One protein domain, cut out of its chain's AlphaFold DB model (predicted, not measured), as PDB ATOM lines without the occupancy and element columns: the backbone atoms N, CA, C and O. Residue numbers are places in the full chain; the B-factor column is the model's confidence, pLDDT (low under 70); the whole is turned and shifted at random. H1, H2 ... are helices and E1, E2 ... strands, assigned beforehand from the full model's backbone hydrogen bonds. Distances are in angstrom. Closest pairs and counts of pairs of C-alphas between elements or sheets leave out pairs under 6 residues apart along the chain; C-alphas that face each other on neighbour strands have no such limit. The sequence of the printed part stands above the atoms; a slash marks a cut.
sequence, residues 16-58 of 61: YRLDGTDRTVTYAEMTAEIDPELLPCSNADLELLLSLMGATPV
ATOM      1  N   TYR A  16      77.149 -29.769  57.778       92.94
ATOM      2  CA  TYR A  16      77.933 -30.967  58.042       92.94
ATOM      3  C   TYR A  16      79.384 -30.729  57.639       92.94
ATOM      4  O   TYR A  16      79.667 -30.165  56.584       92.94
ATOM      5  N   ARG A  17      80.319 -31.165  58.477       93.56
ATOM      6  CA  ARG A  17      81.751 -31.115  58.181       93.56
ATOM      7  C   ARG A  17      82.184 -32.425  57.536       93.56
ATOM      8  O   ARG A  17      81.889 -33.480  58.090       93.56
ATOM      9  N   LEU A  18      82.886 -32.347  56.408       92.81
ATOM     10  CA  LEU A  18      83.419 -33.516  55.706       92.81
ATOM     11  C   LEU A  18      84.772 -33.927  56.290       92.81
ATOM     12  O   LEU A  18      85.689 -33.110  56.364       92.81
ATOM     13  N   ASP A  19      84.913 -35.191  56.669       90.75
ATOM     14  CA  ASP A  19      86.158 -35.758  57.175       90.75
ATOM     15  C   ASP A  19      87.280 -35.662  56.129       90.75
ATOM     16  O   ASP A  19      87.057 -35.738  54.920       90.75
ATOM     17  N   GLY A  20      88.505 -35.415  56.593       84.38
ATOM     18  CA  GLY A  20      89.659 -35.210  55.715       84.38
ATOM     19  C   GLY A  20      89.687 -33.864  54.976       84.38
ATOM     20  O   GLY A  20      90.645 -33.596  54.249       84.38
ATOM     21  N   THR A  21      88.696 -32.987  55.175       87.00
ATOM     22  CA  THR A  21      88.697 -31.624  54.627       87.00
ATOM     23  C   THR A  21      88.259 -30.604  55.677       87.00
ATOM     24  O   THR A  21      87.505 -30.914  56.590       87.00
ATOM     25  N   ASP A  22      88.680 -29.348  55.530       85.69
ATOM     26  CA  ASP A  22      88.144 -28.243  56.346       85.69
ATOM     27  C   ASP A  22      86.842 -27.670  55.745       85.69
ATOM     28  O   ASP A  22      86.457 -26.533  55.997       85.69
ATOM     29  N   ARG A  23      86.170 -28.435  54.872       91.12
ATOM     30  CA  ARG A  23      84.974 -27.981  54.161       91.12
ATOM     31  C   ARG A  23      83.715 -28.394  54.908       91.12
ATOM     32  O   ARG A  23      83.586 -29.517  55.397       91.12
ATOM     33  N   THR A  24      82.757 -27.479  54.919       92.75
ATOM     34  CA  THR A  24      81.389 -27.736  55.361       92.75
ATOM     35  C   THR A  24      80.449 -27.741  54.166       92.75
ATOM     36  O   THR A  24      80.547 -26.864  53.311       92.75
ATOM     37  N   VAL A  25      79.531 -28.697  54.142       92.94
ATOM     38  CA  VAL A  25      78.439 -28.819  53.168       92.94
ATOM     39  C   VAL A  25      77.114 -28.842  53.913       92.94
ATOM     40  O   VAL A  25      77.077 -29.201  55.089       92.94
ATOM     41  N   THR A  26      76.021 -28.439  53.279       93.31
ATOM     42  CA  THR A  26      74.696 -28.542  53.907       93.31
ATOM     43  C   THR A  26      74.026 -29.868  53.565       93.31
ATOM     44  O   THR A  26      74.424 -30.535  52.609       93.31
ATOM     45  N   TYR A  27      72.987 -30.243  54.320       90.88
ATOM     46  CA  TYR A  27      72.157 -31.400  53.974       90.88
ATOM     47  C   TYR A  27      71.671 -31.322  52.525       90.88
ATOM     48  O   TYR A  27      71.881 -32.264  51.771       90.88
ATOM     49  N   ALA A  28      71.138 -30.164  52.116       91.56
ATOM     50  CA  ALA A  28      70.664 -29.948  50.755       91.56
ATOM     51  C   ALA A  28      71.754 -30.158  49.703       91.56
ATOM     52  O   ALA A  28      71.462 -30.749  48.673       91.56
ATOM     53  N   GLU A  29      72.987 -29.701  49.947       93.25
ATOM     54  CA  GLU A  29      74.089 -29.912  49.002       93.25
ATOM     55  C   GLU A  29      74.519 -31.378  48.936       93.25
ATOM     56  O   GLU A  29      74.763 -31.882  47.845       93.25
ATOM     57  N   MET A  30      74.556 -32.089  50.068       89.06
ATOM     58  CA  MET A  30      74.854 -33.529  50.071       89.06
ATOM     59  C   MET A  30      73.789 -34.334  49.328       89.06
ATOM     60  O   MET A  30      74.107 -35.298  48.641       89.06
ATOM     61  N   THR A  31      72.524 -33.942  49.470       90.19
ATOM     62  CA  THR A  31      71.394 -34.628  48.845       90.19
ATOM     63  C   THR A  31      71.045 -34.101  47.456       90.19
ATOM     64  O   THR A  31      70.154 -34.650  46.823       90.19
ATOM     65  N   ALA A  32      71.705 -33.045  46.969       90.12
ATOM     66  CA  ALA A  32      71.358 -32.396  45.701       90.12
ATOM     67  C   ALA A  32      71.532 -33.325  44.490       90.12
ATOM     68  O   ALA A  32      70.790 -33.210  43.518       90.12
ATOM     69  N   GLU A  33      72.510 -34.230  44.556       87.88
ATOM     70  CA  GLU A  33      72.810 -35.210  43.505       87.88
ATOM     71  C   GLU A  33      72.159 -36.582  43.759       87.88
ATOM     72  O   GLU A  33      72.347 -37.508  42.973       87.88
ATOM     73  N   ILE A  34      71.406 -36.726  44.855       87.75
ATOM     74  CA  ILE A  34      70.740 -37.974  45.233       87.75
ATOM     75  C   ILE A  34      69.287 -37.900  44.774       87.75
ATOM     76  O   ILE A  34      68.587 -36.927  45.059       87.75
ATOM     77  N   ASP A  35      68.818 -38.941  44.084       89.25
ATOM     78  CA  ASP A  35      67.406 -39.047  43.729       89.25
ATOM     79  C   ASP A  35      66.522 -38.939  44.982       89.25
ATOM     80  O   ASP A  35      66.807 -39.583  45.996       89.25
ATOM     81  N   PRO A  36      65.413 -38.180  44.933       83.38
ATOM     82  CA  PRO A  36      64.543 -37.964  46.087       83.38
ATOM     83  C   PRO A  36      63.967 -39.266  46.665       83.38
ATOM     84  O   PRO A  36      63.695 -39.340  47.859       83.38
ATOM     85  N   GLU A  37      63.812 -40.301  45.833       87.06
ATOM     86  CA  GLU A  37      63.360 -41.637  46.245       87.06
ATOM     87  C   GLU A  37      64.448 -42.454  46.966       87.06
ATOM     88  O   GLU A  37      64.135 -43.439  47.631       87.06
ATOM     89  N   LEU A  38      65.716 -42.049  46.845       85.38
ATOM     90  CA  LEU A  38      66.878 -42.650  47.506       85.38
ATOM     91  C   LEU A  38      67.341 -41.844  48.725       85.38
ATOM     92  O   LEU A  38      68.348 -42.188  49.348       85.38
ATOM     93  N   LEU A  39      66.635 -40.761  49.060       87.31
ATOM     94  CA  LEU A  39      66.913 -40.005  50.271       87.31
ATOM     95  C   LEU A  39      66.640 -40.861  51.507       87.31
ATOM     96  O   LEU A  39      65.731 -41.696  51.497       87.31
ATOM     97  N   PRO A  40      67.405 -40.645  52.587       87.62
ATOM     98  CA  PRO A  40      67.209 -41.392  53.812       87.62
ATOM     99  C   PRO A  40      65.779 -41.191  54.316       87.62
ATOM    100  O   PRO A  40      65.313 -40.059  54.441       87.62
ATOM    101  N   CYS A  41      65.092 -42.297  54.593       86.25
ATOM    102  CA  CYS A  41      63.736 -42.316  55.145       86.25
ATOM    103  C   CYS A  41      63.712 -42.771  56.612       86.25
ATOM    104  O   CYS A  41      62.655 -42.795  57.239       86.25
ATOM    105  N   SER A  42      64.882 -43.108  57.163       89.25
ATOM    106  CA  SER A  42      65.096 -43.478  58.558       89.25
ATOM    107  C   SER A  42      66.397 -42.884  59.095       89.25
ATOM    108  O   SER A  42      67.328 -42.585  58.347       89.25
ATOM    109  N   ASN A  43      66.507 -42.789  60.426       87.12
ATOM    110  CA  ASN A  43      67.742 -42.339  61.084       87.12
ATOM    111  C   ASN A  43      68.945 -43.216  60.700       87.12
ATOM    112  O   ASN A  43      70.024 -42.691  60.467       87.12
ATOM    113  N   ALA A  44      68.738 -44.528  60.549       89.62
ATOM    114  CA  ALA A  44      69.785 -45.454  60.124       89.62
ATOM    115  C   ALA A  44      70.304 -45.155  58.704       89.62
ATOM    116  O   ALA A  44      71.510 -45.210  58.476       89.62
ATOM    117  N   ASP A  45      69.418 -44.799  57.767       89.88
ATOM    118  CA  ASP A  45      69.819 -44.422  56.406       89.88
ATOM    119  C   ASP A  45      70.588 -43.102  56.412       89.88
ATOM    120  O   ASP A  45      71.580 -42.956  55.701       89.88
ATOM    121  N   LEU A  46      70.158 -42.146  57.241       88.62
ATOM    122  CA  LEU A  46      70.869 -40.886  57.418       88.62
ATOM    123  C   LEU A  46      72.268 -41.134  57.997       88.62
ATOM    124  O   LEU A  46      73.243 -40.628  57.454       88.62
ATOM    125  N   GLU A  47      72.392 -41.936  59.056       90.44
ATOM    126  CA  GLU A  47      73.686 -42.310  59.638       90.44
ATOM    127  C   GLU A  47      74.591 -43.006  58.613       90.44
ATOM    128  O   GLU A  47      75.785 -42.704  58.536       90.44
ATOM    129  N   LEU A  48      74.027 -43.886  57.780       90.94
ATOM    130  CA  LEU A  48      74.754 -44.547  56.702       90.94
ATOM    131  C   LEU A  48      75.232 -43.543  55.647       90.94
ATOM    132  O   LEU A  48      76.405 -43.568  55.283       90.94
ATOM    133  N   LEU A  49      74.358 -42.645  55.184       89.69
ATOM    134  CA  LEU A  49      74.692 -41.597  54.217       89.69
ATOM    135  C   LEU A  49      75.832 -40.716  54.739       89.69
ATOM    136  O   LEU A  49      76.815 -40.473  54.040       89.69
ATOM    137  N   LEU A  50      75.715 -40.272  55.988       90.50
ATOM    138  CA  LEU A  50      76.725 -39.463  56.658       90.50
ATOM    139  C   LEU A  50      78.051 -40.213  56.779       90.50
ATOM    140  O   LEU A  50      79.099 -39.652  56.474       90.50
ATOM    141  N   SER A  51      78.018 -41.496  57.138       91.81
ATOM    142  CA  SER A  51      79.219 -42.328  57.206       91.81
ATOM    143  C   SER A  51      79.875 -42.523  55.833       91.81
ATOM    144  O   SER A  51      81.092 -42.389  55.728       91.81
ATOM    145  N   LEU A  52      79.088 -42.765  54.778       90.62
ATOM    146  CA  LEU A  52      79.574 -42.908  53.400       90.62
ATOM    147  C   LEU A  52      80.240 -41.627  52.886       90.62
ATOM    148  O   LEU A  52      81.266 -41.690  52.214       90.62
ATOM    149  N   MET A  53      79.671 -40.472  53.230       88.19
ATOM    150  CA  MET A  53      80.193 -39.156  52.856       88.19
ATOM    151  C   MET A  53      81.316 -38.664  53.782       88.19
ATOM    152  O   MET A  53      81.927 -37.634  53.506       88.19
ATOM    153  N   GLY A  54      81.571 -39.351  54.902       92.62
ATOM    154  CA  GLY A  54      82.436 -38.850  55.972       92.62
ATOM    155  C   GLY A  54      81.914 -37.551  56.599       92.62
ATOM    156  O   GLY A  54      82.693 -36.742  57.086       92.62
ATOM    157  N   ALA A  55      80.610 -37.300  56.553       92.62
ATOM    158  CA  ALA A  55      79.993 -36.057  56.986       92.62
ATOM    159  C   ALA A  55      79.541 -36.144  58.453       92.62
ATOM    160  O   ALA A  55      78.829 -37.062  58.839       92.62
ATOM    161  N   THR A  56      79.913 -35.169  59.285       92.25
ATOM    162  CA  THR A  56      79.474 -35.085  60.692       92.25
ATOM    163  C   THR A  56      78.659 -33.810  60.920       92.25
ATOM    164  O   THR A  56      79.126 -32.740  60.519       92.25
ATOM    165  N   PRO A  57      77.467 -33.872  61.550       90.06
ATOM    166  CA  PRO A  57      76.667 -32.682  61.825       90.06
ATOM    167  C   PRO A  57      77.429 -31.708  62.728       90.06
ATOM    168  O   PRO A  57      78.062 -32.108  63.704       90.06
ATOM    169  N   VAL A  58      77.363 -30.419  62.397       89.31
ATOM    170  CA  VAL A  58      77.923 -29.348  63.228       89.31
ATOM    171  C   VAL A  58      76.802 -28.782  64.095       89.31
ATOM    172  O   VAL A  58      75.814 -28.267  63.567       89.31
TER     173      VAL A  58
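Overview. This is residues 16 to 58 of the 61 residues of an uncharacterized protein of Olsenella sp. DNF00959 (UniProt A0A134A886). A small sheet of three short strands makes one end of the domain, and from it the chain runs out through H1, round a long link and back through H2, in one wide loop. The first strand, E1, is the middle of the sheet, with E2 beside it on one edge and E3, the last strand, on the other; residues 32 to 38, and residues 41 to 46, of which 43 to 46 belong to H2, stick out from the body away from the sheet. The printed part has 43 residues with two named helices and three named strands, in the order E1, E2, H1, H2, E3, and the sheet, in the order E2, E1, E3, is antiparallel. The class is mixed, helices and strands. The whole is compact, with a radius of gyration of the C-alphas of 10.1 A, yet elongated in outline, spanning 30 by 19 by 15 A.

Along the chain. The printed part begins with strand E1, residues 16 to 18, whose first C-alpha, that of Tyr 16, is at (77.933, -30.967, 58.042). Strand E2 is residues 24 to 26, and helix H1, residues 27 to 31, follows it with no residue between. Helix H2, residues 43 to 53, is the longest helix, with 15.3 A from first to last C-alpha; its C-alpha 43 is at (67.742, -42.339, 61.084). Strand E3, residues 55 to 57, measures 6.8 A from first to last C-alpha and ends with C-alpha 57 at (76.667, -32.682, 61.825). E1 measures 6.5 A, E2 6.9 A and H1 6.1 A in the same way.

Arrangement. In the sheet E1 is the inner strand, and E2 and E3 are edge strands. E1 and E2 form a hairpin, antiparallel at 134 degrees between their directions; N 16 and O 25 are 2.7 A apart and N 25 and O 16 are 2.9 A apart, both within hydrogen-bond range. E1 and E3 are antiparallel at 150 degrees, with N 17 and O 56 at 2.8 A and N 56 and O 17 at 2.9 A, both within hydrogen-bond range. E2, H1, H2 and E3 make a split strand-helix-strand unit, two strands of one sheet that are not neighbours, with E1 between them in the sheet and helices between them in the chain; its crossover is right-handed. H1 is on the sheet but only grazes it, with its residues 27 to 30; the closest C-alphas of H1 and E1 are those of Tyr 27 and Tyr 16, 7.1 A apart. H2 is on one face of the sheet, an arrangement of two layers, a helix layer and a sheet layer, at a height over the sheet of 5.7 A. H2 is over none of the strands; its closest C-alpha pair with E3 is Leu 50 and Thr 56, 6.6 A, and with E1 Met 53 and Leu 18, 7.1 A. H1 and H2 are near each other, with 5 pairs of C-alphas within 10 A. In both H1 and H2 every O i to N i+4 pair is within hydrogen-bond range.

Size, cuts and confidence. The two C-alphas farthest apart are those of Asp 22 and Glu 37, 29.9 A, while the C-alphas of Tyr 16 and Val 58, the first and last printed, are 5.4 A apart. The printed part has no cut. The link from H1 to H2, 11 residues, is long; the links E1 to E2, E2 to H1 and H2 to E3 are tight. Without the stretches that stand free, the body is 30 residues, spanning 25 by 16 by 12 A. The mean pLDDT of the printed part is 89.7, and no printed residue is under 70 in this model.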